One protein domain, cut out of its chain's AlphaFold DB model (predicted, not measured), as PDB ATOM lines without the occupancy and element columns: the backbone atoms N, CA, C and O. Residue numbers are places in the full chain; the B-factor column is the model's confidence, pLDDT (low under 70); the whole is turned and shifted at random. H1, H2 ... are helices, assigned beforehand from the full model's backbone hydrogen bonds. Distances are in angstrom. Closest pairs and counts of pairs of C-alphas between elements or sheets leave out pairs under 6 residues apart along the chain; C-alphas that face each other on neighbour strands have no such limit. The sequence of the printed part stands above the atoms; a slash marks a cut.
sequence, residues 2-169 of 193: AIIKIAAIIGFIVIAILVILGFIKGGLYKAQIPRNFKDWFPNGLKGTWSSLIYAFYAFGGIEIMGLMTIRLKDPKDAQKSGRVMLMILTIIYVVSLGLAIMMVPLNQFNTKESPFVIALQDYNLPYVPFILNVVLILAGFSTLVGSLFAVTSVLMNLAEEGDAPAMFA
ATOM      1  N   ALA A   2     318.278 324.453 260.494       77.12
ATOM      2  CA  ALA A   2     317.179 324.251 261.451       77.12
ATOM      3  C   ALA A   2     317.618 323.549 262.755       77.12
ATOM      4  O   ALA A   2     317.350 324.063 263.833       77.12
ATOM      5  N   ILE A   3     318.382 322.455 262.652       87.00
ATOM      6  CA  ILE A   3     318.879 321.696 263.815       87.00
ATOM      7  C   ILE A   3     319.731 322.569 264.744       87.00
ATOM      8  O   ILE A   3     319.501 322.575 265.944       87.00
ATOM      9  N   ILE A   4     320.671 323.348 264.197       88.00
ATOM     10  CA  ILE A   4     321.581 324.194 264.989       88.00
ATOM     11  C   ILE A   4     320.801 325.282 265.738       88.00
ATOM     12  O   ILE A   4     321.027 325.489 266.927       88.00
ATOM     13  N   LYS A   5     319.846 325.947 265.067       86.88
ATOM     14  CA  LYS A   5     319.007 326.978 265.702       86.88
ATOM     15  C   LYS A   5     318.170 326.390 266.839       86.88
ATOM     16  O   LYS A   5     318.126 326.954 267.927       86.88
ATOM     17  N   ILE A   6     317.535 325.245 266.584       87.88
ATOM     18  CA  ILE A   6     316.701 324.552 267.570       87.88
ATOM     19  C   ILE A   6     317.557 324.092 268.756       87.88
ATOM     20  O   ILE A   6     317.184 324.337 269.899       87.88
ATOM     21  N   ALA A   7     318.726 323.501 268.500       89.94
ATOM     22  CA  ALA A   7     319.645 323.056 269.543       89.94
ATOM     23  C   ALA A   7     320.124 324.214 270.433       89.94
ATOM     24  O   ALA A   7     320.181 324.053 271.647       89.94
ATOM     25  N   ALA A   8     320.409 325.388 269.862       90.56
ATOM     26  CA  ALA A   8     320.819 326.558 270.638       90.56
ATOM     27  C   ALA A   8     319.708 327.076 271.563       90.56
ATOM     28  O   ALA A   8     319.966 327.349 272.733       90.56
ATOM     29  N   ILE A   9     318.467 327.157 271.072       90.38
ATOM     30  CA  ILE A   9     317.322 327.592 271.885       90.38
ATOM     31  C   ILE A   9     317.013 326.570 272.984       90.38
ATOM     32  O   ILE A   9     316.821 326.948 274.138       90.38
ATOM     33  N   ILE A  10     316.998 325.275 272.654       92.00
ATOM     34  CA  ILE A  10     316.775 324.215 273.646       92.00
ATOM     35  C   ILE A  10     317.897 324.219 274.689       92.00
ATOM     36  O   ILE A  10     317.614 324.148 275.882       92.00
ATOM     37  N   GLY A  11     319.154 324.364 274.263       92.06
ATOM     38  CA  GLY A  11     320.300 324.477 275.162       92.06
ATOM     39  C   GLY A  11     320.165 325.659 276.121       92.06
ATOM     40  O   GLY A  11     320.346 325.485 277.323       92.06
ATOM     41  N   PHE A  12     319.761 326.830 275.618       92.94
ATOM     42  CA  PHE A  12     319.454 327.990 276.455       92.94
ATOM     43  C   PHE A  12     318.364 327.677 277.491       92.94
ATOM     44  O   PHE A  12     318.563 327.932 278.675       92.94
ATOM     45  N   ILE A  13     317.242 327.081 277.068       93.19
ATOM     46  CA  ILE A  13     316.123 326.732 277.960       93.19
ATOM     47  C   ILE A  13     316.589 325.785 279.072       93.19
ATOM     48  O   ILE A  13     316.281 326.014 280.240       93.19
ATOM     49  N   VAL A  14     317.364 324.751 278.733       92.88
ATOM     50  CA  VAL A  14     317.902 323.795 279.713       92.88
ATOM     51  C   VAL A  14     318.807 324.498 280.726       92.88
ATOM     52  O   VAL A  14     318.628 324.319 281.929       92.88
ATOM     53  N   ILE A  15     319.743 325.330 280.265       91.25
ATOM     54  CA  ILE A  15     320.668 326.054 281.151       91.25
ATOM     55  C   ILE A  15     319.906 327.016 282.064       91.25
ATOM     56  O   ILE A  15     320.159 327.045 283.268       91.25
ATOM     57  N   ALA A  16     318.943 327.758 281.522       90.00
ATOM     58  CA  ALA A  16     318.130 328.686 282.295       90.00
ATOM     59  C   ALA A  16     317.322 327.974 283.393       90.00
ATOM     60  O   ALA A  16     317.270 328.446 284.528       90.00
ATOM     61  N   ILE A  17     316.755 326.798 283.101       90.00
ATOM     62  CA  ILE A  17     316.068 325.976 284.107       90.00
ATOM     63  C   ILE A  17     317.043 325.518 285.200       90.00
ATOM     64  O   ILE A  17     316.725 325.631 286.382       90.00
ATOM     65  N   LEU A  18     318.243 325.045 284.841       89.44
ATOM     66  CA  LEU A  18     319.257 324.618 285.819       89.44
ATOM     67  C   LEU A  18     319.718 325.764 286.731       89.44
ATOM     68  O   LEU A  18     319.966 325.546 287.920       89.44
ATOM     69  N   VAL A  19     319.809 326.978 286.190       87.31
ATOM     70  CA  VAL A  19     320.092 328.199 286.951       87.31
ATOM     71  C   VAL A  19     318.961 328.515 287.930       87.31
ATOM     72  O   VAL A  19     319.220 328.724 289.112       87.31
ATOM     73  N   ILE A  20     317.705 328.502 287.471       84.69
ATOM     74  CA  ILE A  20     316.540 328.814 288.316       84.69
ATOM     75  C   ILE A  20     316.373 327.783 289.440       84.69
ATOM     76  O   ILE A  20     316.033 328.147 290.565       84.69
ATOM     77  N   LEU A  21     316.656 326.507 289.164       84.56
ATOM     78  CA  LEU A  21     316.655 325.434 290.164       84.56
ATOM     79  C   LEU A  21     317.858 325.498 291.126       84.56
ATOM     80  O   LEU A  21     317.891 324.765 292.112       84.56
ATOM     81  N   GLY A  22     318.842 326.365 290.868       80.69
ATOM     82  CA  GLY A  22     320.003 326.573 291.735       80.69
ATOM     83  C   GLY A  22     321.125 325.540 291.583       80.69
ATOM     84  O   GLY A  22     322.049 325.536 292.402       80.69
ATOM     85  N   PHE A  23     321.084 324.688 290.549       82.50
ATOM     86  CA  PHE A  23     322.179 323.761 290.222       82.50
ATOM     87  C   PHE A  23     323.415 324.505 289.712       82.50
ATOM     88  O   PHE A  23     324.542 324.117 290.014       82.50
ATOM     89  N   ILE A  24     323.203 325.591 288.964       79.75
ATOM     90  CA  ILE A  24     324.265 326.479 288.492       79.75
ATOM     91  C   ILE A  24     324.253 327.727 289.371       79.75
ATOM     92  O   ILE A  24     323.326 328.533 289.316       79.75
ATOM     93  N   LYS A  25     325.295 327.877 290.193       71.19
ATOM     94  CA  LYS A  25     325.521 329.070 291.016       71.19
ATOM     95  C   LYS A  25     326.451 330.027 290.274       71.19
ATOM     96  O   LYS A  25     327.464 329.608 289.720       71.19
ATOM     97  N   GLY A  26     326.098 331.302 290.262       65.94
ATOM     98  CA  GLY A  26     326.747 332.343 289.464       65.94
ATOM     99  C   GLY A  26     325.723 333.423 289.118       65.94
ATOM    100  O   GLY A  26     324.554 333.269 289.469       65.94
ATOM    101  N   GLY A  27     326.146 334.498 288.458       65.75
ATOM    102  CA  GLY A  27     325.277 335.633 288.151       65.75
ATOM    103  C   GLY A  27     325.341 336.737 289.206       65.75
ATOM    104  O   GLY A  27     325.290 336.478 290.409       65.75
ATOM    105  N   LEU A  28     325.423 337.988 288.747       63.12
ATOM    106  CA  LEU A  28     325.319 339.179 289.603       63.12
ATOM    107  C   LEU A  28     323.918 339.325 290.217       63.12
ATOM    108  O   LEU A  28     323.751 339.938 291.271       63.12
ATOM    109  N   TYR A  29     322.913 338.729 289.575       69.25
ATOM    110  CA  TYR A  29     321.516 338.776 289.983       69.25
ATOM    111  C   TYR A  29     321.055 337.393 290.434       69.25
ATOM    112  O   TYR A  29     321.285 336.391 289.759       69.25
ATOM    113  N   LYS A  30     320.371 337.328 291.581       68.38
ATOM    114  CA  LYS A  30     319.662 336.104 291.965       68.38
ATOM    115  C   LYS A  30     318.497 335.916 291.006       68.38
ATOM    116  O   LYS A  30     317.678 336.825 290.893       68.38
ATOM    117  N   ALA A  31     318.400 334.738 290.395       67.69
ATOM    118  CA  ALA A  31     317.213 334.361 289.646       67.69
ATOM    119  C   ALA A  31     315.989 334.483 290.567       67.69
ATOM    120  O   ALA A  31     315.927 333.865 291.636       67.69
ATOM    121  N   GLN A  32     315.046 335.340 290.195       69.38
ATOM    122  CA  GLN A  32     313.850 335.613 290.977       69.38
ATOM    123  C   GLN A  32     312.633 335.466 290.080       69.38
ATOM    124  O   GLN A  32     312.536 336.067 289.014       69.38
ATOM    125  N   ILE A  33     311.676 334.669 290.547       68.06
ATOM    126  CA  ILE A  33     310.358 334.610 289.928       68.06
ATOM    127  C   ILE A  33     309.634 335.899 290.334       68.06
ATOM    128  O   ILE A  33     309.480 336.118 291.540       68.06
ATOM    129  N   PRO A  34     309.201 336.748 289.386       66.81
ATOM    130  CA  PRO A  34     308.468 337.967 289.707       66.81
ATOM    131  C   PRO A  34     307.189 337.613 290.475       66.81
ATOM    132  O   PRO A  34     306.331 336.882 289.974       66.81
ATOM    133  N   ARG A  35     307.089 338.092 291.723       65.88
ATOM    134  CA  ARG A  35     306.018 337.715 292.666       65.88
ATOM    135  C   ARG A  35     304.843 338.685 292.644       65.88
ATOM    136  O   ARG A  35     303.737 338.284 292.991       65.88
ATOM    137  N   ASN A  36     305.062 339.934 292.228       69.44
ATOM    138  CA  ASN A  36     304.032 340.969 292.239       69.44
ATOM    139  C   ASN A  36     303.632 341.405 290.828       69.44
ATOM    140  O   ASN A  36     304.446 341.433 289.907       69.44
ATOM    141  N   PHE A  37     302.389 341.867 290.678       63.44
ATOM    142  CA  PHE A  37     301.877 342.433 289.422       63.44
ATOM    143  C   PHE A  37     302.719 343.621 288.917       63.44
ATOM    144  O   PHE A  37     302.883 343.815 287.715       63.44
ATOM    145  N   LYS A  38     303.312 344.388 289.842       65.69
ATOM    146  CA  LYS A  38     304.199 345.519 289.536       65.69
ATOM    147  C   LYS A  38     305.553 345.083 288.955       65.69
ATOM    148  O   LYS A  38     306.145 345.842 288.199       65.69
ATOM    149  N   ASP A  39     305.993 343.861 289.261       71.44
ATOM    150  CA  ASP A  39     307.232 343.280 288.728       71.44
ATOM    151  C   ASP A  39     307.020 342.733 287.306       71.44
ATOM    152  O   ASP A  39     307.922 342.788 286.476       71.44
ATOM    153  N   TRP A  40     305.804 342.257 287.004       71.81
ATOM    154  CA  TRP A  40     305.397 341.841 285.654       71.81
ATOM    155  C   TRP A  40     305.127 343.029 284.722       71.81
ATOM    156  O   TRP A  40     305.371 342.941 283.519       71.81
ATOM    157  N   PHE A  41     304.645 344.149 285.270       78.88
ATOM    158  CA  PHE A  41     304.272 345.341 284.507       78.88
ATOM    159  C   PHE A  41     304.935 346.616 285.057       78.88
ATOM    160  O   PHE A  41     304.232 347.524 285.517       78.88
ATOM    161  N   PRO A  42     306.275 346.743 284.976       74.88
ATOM    162  CA  PRO A  42     307.000 347.871 285.573       74.88
ATOM    163  C   PRO A  42     306.613 349.222 284.958       74.88
ATOM    164  O   PRO A  42     306.555 350.232 285.652       74.88
ATOM    165  N   ASN A  43     306.274 349.228 283.666       79.56
ATOM    166  CA  ASN A  43     305.876 350.420 282.909       79.56
ATOM    167  C   ASN A  43     304.343 350.599 282.818       79.56
ATOM    168  O   ASN A  43     303.850 351.409 282.026       79.56
ATOM    169  N   GLY A  44     303.575 349.827 283.599       83.88
ATOM    170  CA  GLY A  44     302.112 349.815 283.573       83.88
ATOM    171  C   GLY A  44     301.513 349.436 282.210       83.88
ATOM    172  O   GLY A  44     302.207 348.978 281.302       83.88
ATOM    173  N   LEU A  45     300.207 349.679 282.049       84.38
ATOM    174  CA  LEU A  45     299.455 349.307 280.838       84.38
ATOM    175  C   LEU A  45     299.987 349.969 279.558       84.38
ATOM    176  O   LEU A  45     299.973 349.350 278.497       84.38
ATOM    177  N   LYS A  46     300.490 351.210 279.649       85.94
ATOM    178  CA  LYS A  46     301.078 351.911 278.496       85.94
ATOM    179  C   LYS A  46     302.333 351.202 277.985       85.94
ATOM    180  O   LYS A  46     302.483 351.037 276.780       85.94
ATOM    181  N   GLY A  47     303.206 350.747 278.889       84.50
ATOM    182  CA  GLY A  47     304.392 349.980 278.511       84.50
ATOM    183  C   GLY A  47     304.043 348.632 277.885       84.50
ATOM    184  O   GLY A  47     304.618 348.267 276.862       84.50
ATOM    185  N   THR A  48     303.052 347.934 278.445       86.50
ATOM    186  CA  THR A  48     302.550 346.662 277.901       86.50
ATOM    187  C   THR A  48     301.979 346.821 276.494       86.50
ATOM    188  O   THR A  48     302.226 345.985 275.625       86.50
ATOM    189  N   TRP A  49     301.245 347.910 276.247       89.94
ATOM    190  CA  TRP A  49     300.683 348.198 274.930       89.94
ATOM    191  C   TRP A  49     301.779 348.393 273.880       89.94
ATOM    192  O   TRP A  49     301.739 347.776 272.817       89.94
ATOM    193  N   SER A  50     302.816 349.167 274.208       89.81
ATOM    194  CA  SER A  50     303.968 349.343 273.321       89.81
ATOM    195  C   SER A  50     304.729 348.033 273.094       89.81
ATOM    196  O   SER A  50     305.097 347.738 271.959       89.81
ATOM    197  N   SER A  51     304.926 347.199 274.126       87.94
ATOM    198  CA  SER A  51     305.598 345.899 273.965       87.94
ATOM    199  C   SER A  51     304.819 344.926 273.079       87.94
ATOM    200  O   SER A  51     305.426 344.109 272.390       87.94
ATOM    201  N   LEU A  52     303.486 345.031 273.056       90.31
ATOM    202  CA  LEU A  52     302.641 344.187 272.217       90.31
ATOM    203  C   LEU A  52     302.904 344.432 270.723       90.31
ATOM    204  O   LEU A  52     302.931 343.480 269.950       90.31
ATOM    205  N   ILE A  53     303.180 345.678 270.323       91.75
ATOM    206  CA  ILE A  53     303.535 346.025 268.935       91.75
ATOM    207  C   ILE A  53     304.832 345.317 268.518       91.75
ATOM    208  O   ILE A  53     304.889 344.705 267.451       91.75
ATOM    209  N   TYR A  54     305.854 345.335 269.378       88.69
ATOM    210  CA  TYR A  54     307.104 344.607 269.128       88.69
ATOM    211  C   TYR A  54     306.889 343.089 269.091       88.69
ATOM    212  O   TYR A  54     307.487 342.407 268.259       88.69
ATOM    213  N   ALA A  55     306.007 342.558 269.945       89.62
ATOM    214  CA  ALA A  55     305.641 341.146 269.911       89.62
ATOM    215  C   ALA A  55     304.975 340.770 268.578       89.62
ATOM    216  O   ALA A  55     305.375 339.785 267.968       89.62
ATOM    217  N   PHE A  56     304.027 341.575 268.082       90.19
ATOM    218  CA  PHE A  56     303.400 341.369 266.770       90.19
ATOM    219  C   PHE A  56     304.416 341.400 265.629       90.19
ATOM    220  O   PHE A  56     304.371 340.540 264.750       90.19
ATOM    221  N   TYR A  57     305.360 342.342 265.664       89.38
ATOM    222  CA  TYR A  57     306.417 342.433 264.659       89.38
ATOM    223  C   TYR A  57     307.259 341.148 264.577       89.38
ATOM    224  O   TYR A  57     307.626 340.716 263.487       89.38
ATOM    225  N   ALA A  58     307.499 340.478 265.709       87.25
ATOM    226  CA  ALA A  58     308.259 339.230 265.758       87.25
ATOM    227  C   ALA A  58     307.556 338.032 265.078       87.25
ATOM    228  O   ALA A  58     308.218 337.039 264.776       87.25
ATOM    229  N   PHE A  59     306.245 338.125 264.822       86.62
ATOM    230  CA  PHE A  59     305.470 337.146 264.047       86.62
ATOM    231  C   PHE A  59     305.307 337.538 262.567       86.62
ATOM    232  O   PHE A  59     304.582 336.865 261.829       86.62
ATOM    233  N   GLY A  60     305.971 338.604 262.110       84.81
ATOM    234  CA  GLY A  60     306.013 338.976 260.697       84.81
ATOM    235  C   GLY A  60     306.568 337.850 259.811       84.81
ATOM    236  O   GLY A  60     307.411 337.061 260.235       84.81
ATOM    237  N   GLY A  61     306.085 337.761 258.568       79.19
ATOM    238  CA  GLY A  61     306.519 336.749 257.591       79.19
ATOM    239  C   GLY A  61     305.657 335.481 257.525       79.19
ATOM    240  O   GLY A  61     305.887 334.621 256.674       79.19
ATOM    241  N   ILE A  62     304.616 335.369 258.355       82.88
ATOM    242  CA  ILE A  62     303.630 334.271 258.278       82.88
ATOM    243  C   ILE A  62     302.799 334.304 256.986       82.88
ATOM    244  O   ILE A  62     302.285 333.275 256.549       82.88
ATOM    245  N   GLU A  63     302.726 335.468 256.343       83.12
ATOM    246  CA  GLU A  63     302.074 335.706 255.049       83.12
ATOM    247  C   GLU A  63     302.613 334.807 253.927       83.12
ATOM    248  O   GLU A  63     301.858 334.363 253.060       83.12
ATOM    249  N   ILE A  64     303.896 334.436 253.994       78.50
ATOM    250  CA  ILE A  64     304.546 333.588 252.990       78.50
ATOM    251  C   ILE A  64     303.946 332.176 252.972       78.50
ATOM    252  O   ILE A  64     303.839 331.564 251.910       78.50
ATOM    253  N   MET A  65     303.475 331.665 254.115       79.19
ATOM    254  CA  MET A  65     302.753 330.387 254.146       79.19
ATOM    255  C   MET A  65     301.418 330.468 253.397       79.19
ATOM    256  O   MET A  65     301.027 329.506 252.733       79.19
ATOM    257  N   GLY A  66     300.743 331.619 253.457       80.69
ATOM    258  CA  GLY A  66     299.522 331.878 252.692       80.69
ATOM    259  C   GLY A  66     299.780 331.796 251.188       80.69
ATOM    260  O   GLY A  66     299.101 331.051 250.488       80.69
ATOM    261  N   LEU A  67     300.838 332.455 250.708       77.12
ATOM    262  CA  LEU A  67     301.230 332.421 249.292       77.12
ATOM    263  C   LEU A  67     301.597 331.009 248.810       77.12
ATOM    264  O   LEU A  67     301.252 330.609 247.698       77.12
ATOM    265  N   MET A  68     302.259 330.220 249.657       75.69
ATOM    266  CA  MET A  68     302.637 328.842 249.326       75.69
ATOM    267  C   MET A  68     301.448 327.876 249.308       75.69
ATOM    268  O   MET A  68     301.543 326.815 248.688       75.69
ATOM    269  N   THR A  69     300.318 328.243 249.919       81.06
ATOM    270  CA  THR A  69     299.095 327.422 249.927       81.06
ATOM    271  C   THR A  69     298.568 327.178 248.510       81.06
ATOM    272  O   THR A  69     298.088 326.088 248.221       81.06
ATOM    273  N   ILE A  70     298.764 328.136 247.597       78.25
ATOM    274  CA  ILE A  70     298.363 328.043 246.180       78.25
ATOM    275  C   ILE A  70     299.145 326.941 245.437       78.25
ATOM    276  O   ILE A  70     298.692 326.423 244.421       78.25
ATOM    277  N   ARG A  71     300.327 326.559 245.942       73.31
ATOM    278  CA  ARG A  71     301.212 325.551 245.330       73.31
ATOM    279  C   ARG A  71     301.086 324.158 245.962       73.31
ATOM    280  O   ARG A  71     301.783 323.240 245.532       73.31
ATOM    281  N   LEU A  72     300.256 323.994 246.993       80.88
ATOM    282  CA  LEU A  72     300.053 322.719 247.685       80.88
ATOM    283  C   LEU A  72     298.955 321.886 247.016       80.88
ATOM    284  O   LEU A  72     297.994 322.422 246.475       80.88
ATOM    285  N   LYS A  73     299.090 320.553 247.087       81.44
ATOM    286  CA  LYS A  73     298.064 319.618 246.591       81.44
ATOM    287  C   LYS A  73     296.769 319.703 247.402       81.44
ATOM    288  O   LYS A  73     295.695 319.599 246.825       81.44
ATOM    289  N   ASP A  74     296.888 319.889 248.716       84.88
ATOM    290  CA  ASP A  74     295.762 320.141 249.611       84.88
ATOM    291  C   ASP A  74     296.023 321.432 250.414       84.88
ATOM    292  O   ASP A  74     296.986 321.499 251.187       84.88
ATOM    293  N   PRO A  75     295.187 322.476 250.265       80.06
ATOM    294  CA  PRO A  75     295.341 323.720 251.016       80.06
ATOM    295  C   PRO A  75     295.135 323.552 252.533       80.06
ATOM    296  O   PRO A  75     295.636 324.365 253.318       80.06
ATOM    297  N   LYS A  76     294.437 322.499 252.982       82.62
ATOM    298  CA  LYS A  76     294.200 322.226 254.410       82.62
ATOM    299  C   LYS A  76     295.490 321.873 255.150       82.62
ATOM    300  O   LYS A  76     295.632 322.223 256.326       82.62
ATOM    301  N   ASP A  77     296.451 321.254 254.468       83.50
ATOM    302  CA  ASP A  77     297.751 320.910 255.052       83.50
ATOM    303  C   ASP A  77     298.575 322.159 255.379       83.50
ATOM    304  O   ASP A  77     299.257 322.206 256.409       83.50
ATOM    305  N   ALA A  78     298.456 323.204 254.556       83.50
ATOM    306  CA  ALA A  78     299.099 324.494 254.790       83.50
ATOM    307  C   ALA A  78     298.565 325.150 256.069       83.50
ATOM    308  O   ALA A  78     299.334 325.576 256.930       83.50
ATOM    309  N   GLN A  79     297.239 325.172 256.227       84.06
ATOM    310  CA  GLN A  79     296.576 325.760 257.390       84.06
ATOM    311  C   GLN A  79     296.914 325.009 258.682       84.06
ATOM    312  O   GLN A  79     297.195 325.629 259.713       84.06
ATOM    313  N   LYS A  80     296.922 323.671 258.631       86.38
ATOM    314  CA  LYS A  80     297.293 322.830 259.776       86.38
ATOM    315  C   LYS A  80     298.748 323.063 260.178       86.38
ATOM    316  O   LYS A  80     299.022 323.309 261.353       86.38
ATOM    317  N   SER A  81     299.660 323.043 259.208       86.75
ATOM    318  CA  SER A  81     301.092 323.257 259.441       86.75
ATOM    319  C   SER A  81     301.375 324.664 259.965       86.75
ATOM    320  O   SER A  81     302.119 324.817 260.931       86.75
ATOM    321  N   GLY A  82     300.719 325.683 259.405       88.19
ATOM    322  CA  GLY A  82     300.849 327.068 259.850       88.19
ATOM    323  C   GLY A  82     300.385 327.271 261.291       88.19
ATOM    324  O   GLY A  82     301.084 327.911 262.074       88.19
ATOM    325  N   ARG A  83     299.257 326.664 261.690       88.38
ATOM    326  CA  ARG A  83     298.781 326.721 263.083       88.38
ATOM    327  C   ARG A  83     299.774 326.084 264.053       88.38
ATOM    328  O   ARG A  83     300.031 326.650 265.112       88.38
ATOM    329  N   VAL A  84     300.329 324.926 263.697       91.38
ATOM    330  CA  VAL A  84     301.336 324.236 264.518       91.38
ATOM    331  C   VAL A  84     302.614 325.069 264.616       91.38
ATOM    332  O   VAL A  84     303.135 325.248 265.713       91.38
ATOM    333  N   MET A  85     303.079 325.639 263.502       89.31
ATOM    334  CA  MET A  85     304.256 326.508 263.474       89.31
ATOM    335  C   MET A  85     304.081 327.728 264.384       89.31
ATOM    336  O   MET A  85     304.955 327.998 265.204       89.31
ATOM    337  N   LEU A  86     302.945 328.427 264.273       91.12
ATOM    338  CA  LEU A  86     302.613 329.574 265.119       91.12
ATOM    339  C   LEU A  86     302.589 329.187 266.598       91.12
ATOM    340  O   LEU A  86     303.250 329.829 267.405       91.12
ATOM    341  N   MET A  87     301.885 328.107 266.942       92.62
ATOM    342  CA  MET A  87     301.774 327.637 268.322       92.62
ATOM    343  C   MET A  87     303.147 327.307 268.923       92.62
ATOM    344  O   MET A  87     303.459 327.761 270.021       92.62
ATOM    345  N   ILE A  88     303.985 326.561 268.197       91.06
ATOM    346  CA  ILE A  88     305.336 326.205 268.649       91.06
ATOM    347  C   ILE A  88     306.202 327.460 268.807       91.06
ATOM    348  O   ILE A  88     306.879 327.602 269.823       91.06
ATOM    349  N   LEU A  89     306.158 328.386 267.843       90.19
ATOM    350  CA  LEU A  89     306.928 329.628 267.894       90.19
ATOM    351  C   LEU A  89     306.528 330.485 269.102       90.19
ATOM    352  O   LEU A  89     307.398 330.933 269.847       90.19
ATOM    353  N   THR A  90     305.224 330.654 269.336       92.19
ATOM    354  CA  THR A  90     304.702 331.384 270.495       92.19
ATOM    355  C   THR A  90     305.153 330.743 271.805       92.19
ATOM    356  O   THR A  90     305.656 331.450 272.674       92.19
ATOM    357  N   ILE A  91     305.030 329.418 271.944       93.94
ATOM    358  CA  ILE A  91     305.456 328.703 273.157       93.94
ATOM    359  C   ILE A  91     306.953 328.908 273.398       93.94
ATOM    360  O   ILE A  91     307.350 329.282 274.499       93.94
ATOM    361  N   ILE A  92     307.785 328.715 272.372       91.50
ATOM    362  CA  ILE A  92     309.237 328.876 272.490       91.50
ATOM    363  C   ILE A  92     309.595 330.308 272.892       91.50
ATOM    364  O   ILE A  92     310.431 330.497 273.776       91.50
ATOM    365  N   TYR A  93     308.971 331.319 272.288       90.62
ATOM    366  CA  TYR A  93     309.246 332.722 272.601       90.62
ATOM    367  C   TYR A  93     308.846 333.077 274.031       90.62
ATOM    368  O   TYR A  93     309.652 333.652 274.759       90.62
ATOM    369  N   VAL A  94     307.641 332.692 274.457       92.38
ATOM    370  CA  VAL A  94     307.151 332.978 275.813       92.38
ATOM    371  C   VAL A  94     308.015 332.282 276.862       92.38
ATOM    372  O   VAL A  94     308.420 332.914 277.835       92.38
ATOM    373  N   VAL A  95     308.346 331.005 276.653       93.69
ATOM    374  CA  VAL A  95     309.179 330.238 277.588       93.69
ATOM    375  C   VAL A  95     310.594 330.808 277.645       93.69
ATOM    376  O   VAL A  95     311.097 331.084 278.729       93.69
ATOM    377  N   SER A  96     311.238 331.019 276.497       92.50
ATOM    378  CA  SER A  96     312.632 331.478 276.462       92.50
ATOM    379  C   SER A  96     312.801 332.901 277.007       92.50
ATOM    380  O   SER A  96     313.696 333.133 277.818       92.50
ATOM    381  N   LEU A  97     311.927 333.846 276.641       90.56
ATOM    382  CA  LEU A  97     311.967 335.206 277.187       90.56
ATOM    383  C   LEU A  97     311.559 335.243 278.661       90.56
ATOM    384  O   LEU A  97     312.182 335.959 279.440       90.56
ATOM    385  N   GLY A  98     310.562 334.451 279.066       90.19
ATOM    386  CA  GLY A  98     310.164 334.339 280.469       90.19
ATOM    387  C   GLY A  98     311.322 333.872 281.351       90.19
ATOM    388  O   GLY A  98     311.598 334.483 282.380       90.19
ATOM    389  N   LEU A  99     312.057 332.850 280.905       90.56
ATOM    390  CA  LEU A  99     313.259 332.370 281.583       90.56
ATOM    391  C   LEU A  99     314.354 333.445 281.647       90.56
ATOM    392  O   LEU A  99     314.930 333.656 282.710       90.56
ATOM    393  N   ALA A 100     314.603 334.172 280.552       89.75
ATOM    394  CA  ALA A 100     315.587 335.256 280.536       89.75
ATOM    395  C   ALA A 100     315.257 336.363 281.558       89.75
ATOM    396  O   ALA A 100     316.135 336.798 282.302       89.75
ATOM    397  N   ILE A 101     313.987 336.775 281.644       87.75
ATOM    398  CA  ILE A 101     313.515 337.815 282.577       87.75
ATOM    399  C   ILE A 101     313.570 337.341 284.039       87.75
ATOM    400  O   ILE A 101     313.782 338.145 284.944       87.75
ATOM    401  N   MET A 102     313.407 336.038 284.291       86.62
ATOM    402  CA  MET A 102     313.593 335.471 285.633       86.62
ATOM    403  C   MET A 102     315.064 335.448 286.065       86.62
ATOM    404  O   MET A 102     315.346 335.500 287.261       86.62
ATOM    405  N   MET A 103     315.998 335.347 285.116       85.56
ATOM    406  CA  MET A 103     317.437 335.301 285.395       85.56
ATOM    407  C   MET A 103     318.049 336.688 285.591       85.56
ATOM    408  O   MET A 103     318.924 336.845 286.441       85.56
ATOM    409  N   VAL A 104     317.613 337.676 284.805       86.25
ATOM    410  CA  VAL A 104     318.178 339.030 284.794       86.25
ATOM    411  C   VAL A 104     317.050 340.063 284.877       86.25
ATOM    412  O   VAL A 104     316.082 339.974 284.119       86.25
ATOM    413  N   PRO A 105     317.151 341.069 285.768       84.50
ATOM    414  CA  PRO A 105     316.114 342.083 285.912       84.50
ATOM    415  C   PRO A 105     315.949 342.912 284.632       84.50
ATOM    416  O   PRO A 105     316.926 343.264 283.970       84.50
ATOM    417  N   LEU A 106     314.703 343.302 284.337       79.81
ATOM    418  CA  LEU A 106     314.313 343.972 283.087       79.81
ATOM    419  C   LEU A 106     315.149 345.217 282.738       79.81
ATOM    420  O   LEU A 106     315.363 345.502 281.564       79.81
ATOM    421  N   ASN A 107     315.659 345.926 283.747       81.25
ATOM    422  CA  ASN A 107     316.440 347.155 283.574       81.25
ATOM    423  C   ASN A 107     317.865 346.930 283.040       81.25
ATOM    424  O   ASN A 107     318.542 347.901 282.715       81.25
ATOM    425  N   GLN A 108     318.339 345.683 282.987       84.31
ATOM    426  CA  GLN A 108     319.688 345.345 282.517       84.31
ATOM    427  C   GLN A 108     319.717 344.943 281.040       84.31
ATOM    428  O   GLN A 108     320.786 344.909 280.428       84.31
ATOM    429  N   PHE A 109     318.556 344.666 280.440       85.94
ATOM    430  CA  PHE A 109     318.487 344.431 279.005       85.94
ATOM    431  C   PHE A 109     318.746 345.736 278.258       85.94
ATOM    432  O   PHE A 109     318.082 346.751 278.475       85.94
ATOM    433  N   ASN A 110     319.716 345.694 277.353       86.56
ATOM    434  CA  ASN A 110     320.044 346.795 276.463       86.56
ATOM    435  C   ASN A 110     319.744 346.401 275.009       86.56
ATOM    436  O   ASN A 110     319.440 345.251 274.706       86.56
ATOM    437  N   THR A 111     319.819 347.368 274.099       82.44
ATOM    438  CA  THR A 111     319.539 347.161 272.669       82.44
ATOM    439  C   THR A 111     320.747 346.685 271.861       82.44
ATOM    440  O   THR A 111     320.607 346.425 270.668       82.44
ATOM    441  N   LYS A 112     321.936 346.604 272.471       84.19
ATOM    442  CA  LYS A 112     323.187 346.251 271.783       84.19
ATOM    443  C   LYS A 112     323.404 344.746 271.726       84.19
ATOM    444  O   LYS A 112     323.927 344.248 270.733       84.19
ATOM    445  N   GLU A 113     323.016 344.038 272.779       85.69
ATOM    446  CA  GLU A 113     323.228 342.602 272.906       85.69
ATOM    447  C   GLU A 113     321.917 341.824 272.965       85.69
ATOM    448  O   GLU A 113     320.863 342.334 273.342       85.69
ATOM    449  N   SER A 114     321.983 340.550 272.576       89.19
ATOM    450  CA  SER A 114     320.818 339.677 272.639       89.19
ATOM    451  C   SER A 114     320.424 339.415 274.099       89.19
ATOM    452  O   SER A 114     321.290 339.035 274.890       89.19
ATOM    453  N   PRO A 115     319.127 339.485 274.456       89.06
ATOM    454  CA  PRO A 115     318.642 339.141 275.793       89.06
ATOM    455  C   PRO A 115     319.079 337.753 276.270       89.06
ATOM    456  O   PRO A 115     319.337 337.559 277.452       89.06
ATOM    457  N   PHE A 116     319.212 336.792 275.353       91.25
ATOM    458  CA  PHE A 116     319.661 335.438 275.684       91.25
ATOM    459  C   PHE A 116     321.151 335.378 276.040       91.25
ATOM    460  O   PHE A 116     321.555 334.565 276.867       91.25
ATOM    461  N   VAL A 117     321.964 336.243 275.425       91.38
ATOM    462  CA  VAL A 117     323.394 336.378 275.731       91.38
ATOM    463  C   VAL A 117     323.558 337.105 277.063       91.38
ATOM    464  O   VAL A 117     324.225 336.573 277.946       91.38
ATOM    465  N   ILE A 118     322.857 338.231 277.254       90.62
ATOM    466  CA  ILE A 118     322.842 338.991 278.516       90.62
ATOM    467  C   ILE A 118     322.415 338.091 279.684       90.62
ATOM    468  O   ILE A 118     323.047 338.100 280.735       90.62
ATOM    469  N   ALA A 119     321.390 337.254 279.494       90.00
ATOM    470  CA  ALA A 119     320.915 336.335 280.527       90.00
ATOM    471  C   ALA A 119     321.973 335.313 280.985       90.00
ATOM    472  O   ALA A 119     321.869 334.796 282.093       90.00
ATOM    473  N   LEU A 120     322.982 335.017 280.160       89.44
ATOM    474  CA  LEU A 120     324.034 334.043 280.458       89.44
ATOM    475  C   LEU A 120     325.407 334.667 280.733       89.44
ATOM    476  O   LEU A 120     326.272 333.967 281.254       89.44
ATOM    477  N   GLN A 121     325.617 335.944 280.403       87.12
ATOM    478  CA  GLN A 121     326.932 336.594 280.460       87.12
ATOM    479  C   GLN A 121     327.532 336.608 281.876       87.12
ATOM    480  O   GLN A 121     328.739 336.466 282.037       87.12
ATOM    481  N   ASP A 122     326.679 336.748 282.897       80.81
ATOM    482  CA  ASP A 122     327.102 336.904 284.294       80.81
ATOM    483  C   ASP A 122     327.298 335.551 285.001       80.81
ATOM    484  O   ASP A 122     327.720 335.487 286.159       80.81
ATOM    485  N   TYR A 123     326.966 334.449 284.326       83.75
ATOM    486  CA  TYR A 123     327.159 333.099 284.839       83.75
ATOM    487  C   TYR A 123     328.558 332.595 284.485       83.75
ATOM    488  O   TYR A 123     329.145 332.989 283.481       83.75
ATOM    489  N   ASN A 124     329.094 331.679 285.295       76.31
ATOM    490  CA  ASN A 124     330.459 331.160 285.152       76.31
ATOM    491  C   ASN A 124     330.596 330.146 283.986       76.31
ATOM    492  O   ASN A 124     331.114 329.044 284.156       76.31
ATOM    493  N   LEU A 125     330.064 330.495 282.811       83.56
ATOM    494  CA  LEU A 125     329.975 329.681 281.600       83.56
ATOM    495  C   LEU A 125     330.722 330.385 280.451       83.56
ATOM    496  O   LEU A 125     330.081 330.906 279.544       83.56
ATOM    497  N   PRO A 126     332.066 330.404 280.431       80.31
ATOM    498  CA  PRO A 126     332.843 331.290 279.554       80.31
ATOM    499  C   PRO A 126     332.570 331.112 278.050       80.31
ATOM    500  O   PRO A 126     332.616 332.075 277.292       80.31
ATOM    501  N   TYR A 127     332.257 329.893 277.600       87.50
ATOM    502  CA  TYR A 127     332.059 329.600 276.175       87.50
ATOM    503  C   TYR A 127     330.600 329.691 275.712       87.50
ATOM    504  O   TYR A 127     330.345 329.869 274.521       87.50
ATOM    505  N   VAL A 128     329.630 329.561 276.623       89.94
ATOM    506  CA  VAL A 128     328.214 329.422 276.248       89.94
ATOM    507  C   VAL A 128     327.650 330.714 275.637       89.94
ATOM    508  O   VAL A 128     327.102 330.626 274.536       89.94
ATOM    509  N   PRO A 129     327.805 331.907 276.253       89.56
ATOM    510  CA  PRO A 129     327.325 333.161 275.672       89.56
ATOM    511  C   PRO A 129     327.952 333.445 274.304       89.56
ATOM    512  O   PRO A 129     327.262 333.891 273.389       89.56
ATOM    513  N   PHE A 130     329.241 333.127 274.134       91.25
ATOM    514  CA  PHE A 130     329.951 333.309 272.868       91.25
ATOM    515  C   PHE A 130     329.383 332.419 271.755       91.25
ATOM    516  O   PHE A 130     329.023 332.919 270.688       91.25
ATOM    517  N   ILE A 131     329.243 331.111 272.006       92.06
ATOM    518  CA  ILE A 131     328.670 330.169 271.031       92.06
ATOM    519  C   ILE A 131     327.233 330.569 270.692       92.06
ATOM    520  O   ILE A 131     326.856 330.579 269.519       92.06
ATOM    521  N   LEU A 132     326.438 330.933 271.702       93.00
ATOM    522  CA  LEU A 132     325.062 331.368 271.507       93.00
ATOM    523  C   LEU A 132     324.993 332.603 270.603       93.00
ATOM    524  O   LEU A 132     324.214 332.608 269.654       93.00
ATOM    525  N   ASN A 133     325.844 333.606 270.834       93.06
ATOM    526  CA  ASN A 133     325.919 334.802 269.997       93.06
ATOM    527  C   ASN A 133     326.256 334.453 268.533       93.06
ATOM    528  O   ASN A 133     325.537 334.849 267.615       93.06
ATOM    529  N   VAL A 134     327.276 333.618 268.304       92.81
ATOM    530  CA  VAL A 134     327.640 333.157 266.951       92.81
ATOM    531  C   VAL A 134     326.466 332.448 266.268       92.81
ATOM    532  O   VAL A 134     326.159 332.728 265.106       92.81
ATOM    533  N   VAL A 135     325.764 331.560 266.981       93.62
ATOM    534  CA  VAL A 135     324.593 330.866 266.429       93.62
ATOM    535  C   VAL A 135     323.459 331.840 266.120       93.62
ATOM    536  O   VAL A 135     322.815 331.681 265.085       93.62
ATOM    537  N   LEU A 136     323.221 332.858 266.951       91.56
ATOM    538  CA  LEU A 136     322.200 333.880 266.700       91.56
ATOM    539  C   LEU A 136     322.507 334.699 265.439       91.56
ATOM    540  O   LEU A 136     321.608 334.921 264.626       91.56
ATOM    541  N   ILE A 137     323.770 335.071 265.216       92.81
ATOM    542  CA  ILE A 137     324.199 335.764 263.991       92.81
ATOM    543  C   ILE A 137     323.959 334.878 262.760       92.81
ATOM    544  O   ILE A 137     323.326 335.306 261.791       92.81
ATOM    545  N   LEU A 138     324.387 333.611 262.806       93.25
ATOM    546  CA  LEU A 138     324.147 332.644 261.725       93.25
ATOM    547  C   LEU A 138     322.649 332.383 261.509       93.25
ATOM    548  O   LEU A 138     322.190 332.181 260.378       93.25
ATOM    549  N   ALA A 139     321.868 332.396 262.590       91.06
ATOM    550  CA  ALA A 139     320.428 332.233 262.541       91.06
ATOM    551  C   ALA A 139     319.765 333.393 261.798       91.06
ATOM    552  O   ALA A 139     318.950 333.120 260.910       91.06
ATOM    553  N   GLY A 140     320.158 334.628 262.121       91.56
ATOM    554  CA  GLY A 140     319.714 335.850 261.458       91.56
ATOM    555  C   GLY A 140     320.092 335.877 259.980       91.56
ATOM    556  O   GLY A 140     319.246 336.130 259.128       91.56
ATOM    557  N   PHE A 141     321.327 335.501 259.638       93.25
ATOM    558  CA  PHE A 141     321.748 335.417 258.238       93.25
ATOM    559  C   PHE A 141     320.896 334.420 257.436       93.25
ATOM    560  O   PHE A 141     320.423 334.716 256.341       93.25
ATOM    561  N   SER A 142     320.611 333.250 258.012       91.81
ATOM    562  CA  SER A 142     319.746 332.252 257.378       91.81
ATOM    563  C   SER A 142     318.299 332.731 257.199       91.81
ATOM    564  O   SER A 142     317.673 332.336 256.217       91.81
ATOM    565  N   THR A 143     317.749 333.531 258.119       89.44
ATOM    566  CA  THR A 143     316.413 334.121 257.931       89.44
ATOM    567  C   THR A 143     316.436 335.226 256.883       89.44
ATOM    568  O   THR A 143     315.529 335.272 256.065       89.44
ATOM    569  N   LEU A 144     317.495 336.043 256.831       92.50
ATOM    570  CA  LEU A 144     317.649 337.105 255.831       92.50
ATOM    571  C   LEU A 144     317.641 336.560 254.399       92.50
ATOM    572  O   LEU A 144     316.943 337.107 253.551       92.50
ATOM    573  N   VAL A 145     318.347 335.455 254.135       91.50
ATOM    574  CA  VAL A 145     318.331 334.807 252.810       91.50
ATOM    575  C   VAL A 145     316.917 334.335 252.439       91.50
ATOM    576  O   VAL A 145     316.486 334.522 251.302       91.50
ATOM    577  N   GLY A 146     316.177 333.765 253.395       88.62
ATOM    578  CA  GLY A 146     314.789 333.341 253.188       88.62
ATOM    579  C   GLY A 146     313.837 334.512 252.928       88.62
ATOM    580  O   GLY A 146     313.049 334.458 251.986       88.62
ATOM    581  N   SER A 147     313.944 335.586 253.711       89.69
ATOM    582  CA  SER A 147     313.134 336.797 253.540       89.69
ATOM    583  C   SER A 147     313.429 337.497 252.216       89.69
ATOM    584  O   SER A 147     312.501 337.908 251.529       89.69
ATOM    585  N   LEU A 148     314.701 337.581 251.813       91.38
ATOM    586  CA  LEU A 148     315.076 338.153 250.521       91.38
ATOM    587  C   LEU A 148     314.473 337.347 249.366       91.38
ATOM    588  O   LEU A 148     313.894 337.937 248.461       91.38
ATOM    589  N   PHE A 149     314.548 336.013 249.421       87.06
ATOM    590  CA  PHE A 149     313.922 335.140 248.423       87.06
ATOM    591  C   PHE A 149     312.396 335.307 248.361       87.06
ATOM    592  O   PHE A 149     311.808 335.303 247.279       87.06
ATOM    593  N   ALA A 150     311.744 335.461 249.514       86.12
ATOM    594  CA  ALA A 150     310.308 335.696 249.578       86.12
ATOM    595  C   ALA A 150     309.923 337.034 248.923       86.12
ATOM    596  O   ALA A 150     309.044 337.063 248.063       86.12
ATOM    597  N   VAL A 151     310.629 338.116 249.264       88.25
ATOM    598  CA  VAL A 151     310.394 339.454 248.698       88.25
ATOM    599  C   VAL A 151     310.639 339.468 247.190       88.25
ATOM    600  O   VAL A 151     309.809 339.989 246.447       88.25
ATOM    601  N   THR A 152     311.730 338.863 246.707       88.50
ATOM    602  CA  THR A 152     311.999 338.806 245.262       88.50
ATOM    603  C   THR A 152     310.969 337.965 244.516       88.50
ATOM    604  O   THR A 152     310.595 338.332 243.407       88.50
ATOM    605  N   SER A 153     310.462 336.885 245.119       84.19
ATOM    606  CA  SER A 153     309.400 336.068 244.519       84.19
ATOM    607  C   SER A 153     308.089 336.846 244.376       84.19
ATOM    608  O   SER A 153     307.444 336.765 243.336       84.19
ATOM    609  N   VAL A 154     307.709 337.631 245.390       86.81
ATOM    610  CA  VAL A 154     306.524 338.505 245.322       86.81
ATOM    611  C   VAL A 154     306.716 339.597 244.270       86.81
ATOM    612  O   VAL A 154     305.837 339.804 243.440       86.81
ATOM    613  N   LEU A 155     307.884 340.246 244.250       88.25
ATOM    614  CA  LEU A 155     308.203 341.286 243.271       88.25
ATOM    615  C   LEU A 155     308.189 340.754 241.830       88.25
ATOM    616  O   LEU A 155     307.730 341.440 240.922       88.25
ATOM    617  N   MET A 156     308.669 339.527 241.623       84.94
ATOM    618  CA  MET A 156     308.646 338.860 240.323       84.94
ATOM    619  C   MET A 156     307.220 338.521 239.879       84.94
ATOM    620  O   MET A 156     306.896 338.750 238.719       84.94
ATOM    621  N   ASN A 157     306.359 338.048 240.789       83.81
ATOM    622  CA  ASN A 157     304.947 337.795 240.478       83.81
ATOM    623  C   ASN A 157     304.230 339.089 240.055       83.81
ATOM    624  O   ASN A 157     303.589 339.107 239.012       83.81
ATOM    625  N   LEU A 158     304.425 340.186 240.798       86.50
ATOM    626  CA  LEU A 158     303.862 341.493 240.438       86.50
ATOM    627  C   LEU A 158     304.383 341.990 239.082       86.50
ATOM    628  O   LEU A 158     303.644 342.590 238.311       86.50
ATOM    629  N   ALA A 159     305.650 341.728 238.757       86.94
ATOM    630  CA  ALA A 159     306.218 342.115 237.468       86.94
ATOM    631  C   ALA A 159     305.683 341.262 236.301       86.94
ATOM    632  O   ALA A 159     305.574 341.771 235.187       86.94
ATOM    633  N   GLU A 160     305.348 339.987 236.538       82.94
ATOM    634  CA  GLU A 160     304.671 339.123 235.555       82.94
ATOM    635  C   GLU A 160     303.213 339.550 235.317       82.94
ATOM    636  O   GLU A 160     302.737 339.463 234.187       82.94
ATOM    637  N   GLU A 161     302.531 340.055 236.349       85.19
ATOM    638  CA  GLU A 161     301.158 340.582 236.273       85.19
ATOM    639  C   GLU A 161     301.087 342.011 235.695       85.19
ATOM    640  O   GLU A 161     300.011 342.481 235.336       85.19
ATOM    641  N   GLY A 162     302.233 342.682 235.530       84.75
ATOM    642  CA  GLY A 162     302.331 344.047 234.997       84.75
ATOM    643  C   GLY A 162     302.244 345.157 236.052       84.75
ATOM    644  O   GLY A 162     302.376 346.330 235.704       84.75
ATOM    645  N   ASP A 163     302.107 344.798 237.329       86.75
ATOM    646  CA  ASP A 163     301.989 345.711 238.474       86.75
ATOM    647  C   ASP A 163     303.349 346.182 239.036       86.75
ATOM    648  O   ASP A 163     303.408 347.067 239.892       86.75
ATOM    649  N   ALA A 164     304.470 345.629 238.556       88.44
ATOM    650  CA  ALA A 164     305.828 346.061 238.904       88.44
ATOM    651  C   ALA A 164     306.738 346.208 237.662       88.44
ATOM    652  O   ALA A 164     306.438 345.660 236.601       88.44
ATOM    653  N   PRO A 165     307.876 346.937 237.755       83.50
ATOM    654  CA  PRO A 165     308.745 347.195 236.607       83.50
ATOM    655  C   PRO A 165     309.210 345.914 235.901       83.50
ATOM    656  O   PRO A 165     309.790 345.022 236.523       83.50
ATOM    657  N   ALA A 166     309.061 345.875 234.572       77.81
ATOM    658  CA  ALA A 166     309.372 344.718 233.723       77.81
ATOM    659  C   ALA A 166     310.830 344.213 233.816       77.81
ATOM    660  O   ALA A 166     311.132 343.092 233.409       77.81
ATOM    661  N   MET A 167     311.740 345.010 234.392       79.12
ATOM    662  CA  MET A 167     313.094 344.585 234.766       79.12
ATOM    663  C   MET A 167     313.088 343.312 235.630       79.12
ATOM    664  O   MET A 167     313.957 342.458 235.454       79.12
ATOM    665  N   PHE A 168     312.116 343.174 236.537       77.62
ATOM    666  CA  PHE A 168     312.025 342.050 237.473       77.62
ATOM    667  C   PHE A 168     311.292 340.828 236.899       77.62
ATOM    668  O   PHE A 168     311.435 339.734 237.435       77.62
ATOM    669  N   ALA A 169     310.592 340.973 235.768       72.88
ATOM    670  CA  ALA A 169     309.920 339.870 235.069       72.88
ATOM    671  C   ALA A 169     310.900 338.948 234.309       72.88
ATOM    672  O   ALA A 169     310.510 337.937 233.718       72.88
TER     673      ALA A 169
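Overview. This is residues 2 to 169 of the 193 residues of the protein "Amino acid permease" of Bacillus thuringiensis serovar sotto str. T04001 (UniProt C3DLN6). Two long helices, H7 and H5, make a loose V: they converge at one end, where H1 and H6 each pack on both, and spread toward the other, where H4 folds back from the first residues of H5 into the opening. H2 and H3 form a loop swung out to one side, in which residues 49 to 54 of H3 stick out, and H8 packs on the far end of H7. The 168 printed residues hold eight named helices, H1 to H8 in chain order, and no named strand; the class is all helix. The whole is loose, with a radius of gyration of the C-alphas of 20.0 A, and elongated, spanning 60 by 38 by 32 A.

Arrangement. H7, residues 128 to 161, and H5, residues 75 to 103, are the hubs, touching 3 helices each, yet they are apart. H6, residues 115 to 121, touches H7 at residues 128 to 133 alone; this is a hairpin at a shallow tilt of 18 degrees, with the C-alphas of Val 117 and Pro 129 closest at 5.1 A. H6 also touches H5 at residues 97 to 103 alone, at a steep tilt of 40 degrees, with C-alphas Ala 100 and Ala 119 closest at 5.4 A. H1, residues 2 to 20, touches residues 95 to 103 of H5 alone, the same way at a steep tilt of 35.3 degrees, only just past shallow; the C-alphas of Ile 13 and Ser 96 are closest at 6.1 A. With residues 4 to 8 alone H1 touches residues 132 to 139 of H7, opposite ways at a steep tilt of 41 degrees, closest at C-alphas Lys 5 and Ala 139, 6.3 A. H4, residues 63 to 69, forms a hairpin with H5, touching residues 75 to 82 alone at a shallow tilt of 30 degrees; C-alphas Thr 69 and Pro 75 are closest at 5.4 A. H8, residues 166 to 169, touches residues 155 to 160 of H7 alone, closest at C-alphas Ala 159 and Ala 169, 4.9 A. H2, residues 37 to 40, and H3, residues 44 to 57, touch no helix. Every O i to N i+4 pair is within hydrogen-bond range in H1, H4, H5 and H7, against 8 of 10 in H3 and 2 of 3 in H6; H2 and H8 are too short for such a pair.

Along the chain. H7 is 49.5 A long and ends at C-alpha 161, (301.158, 340.582, 236.273). H5 measures 42.5 A, H1 27.3 A and H3 20.8 A. H1 begins at C-alpha 2, (317.179, 324.251, 261.451).

Size, cuts and confidence. The C-alphas of Lys 25 and Gly 162 are the two farthest apart, 62.5 A. The printed part has no cut. The links H1 to H2 and H5 to H6 are long. Residues 26 to 38 have pLDDT under 70.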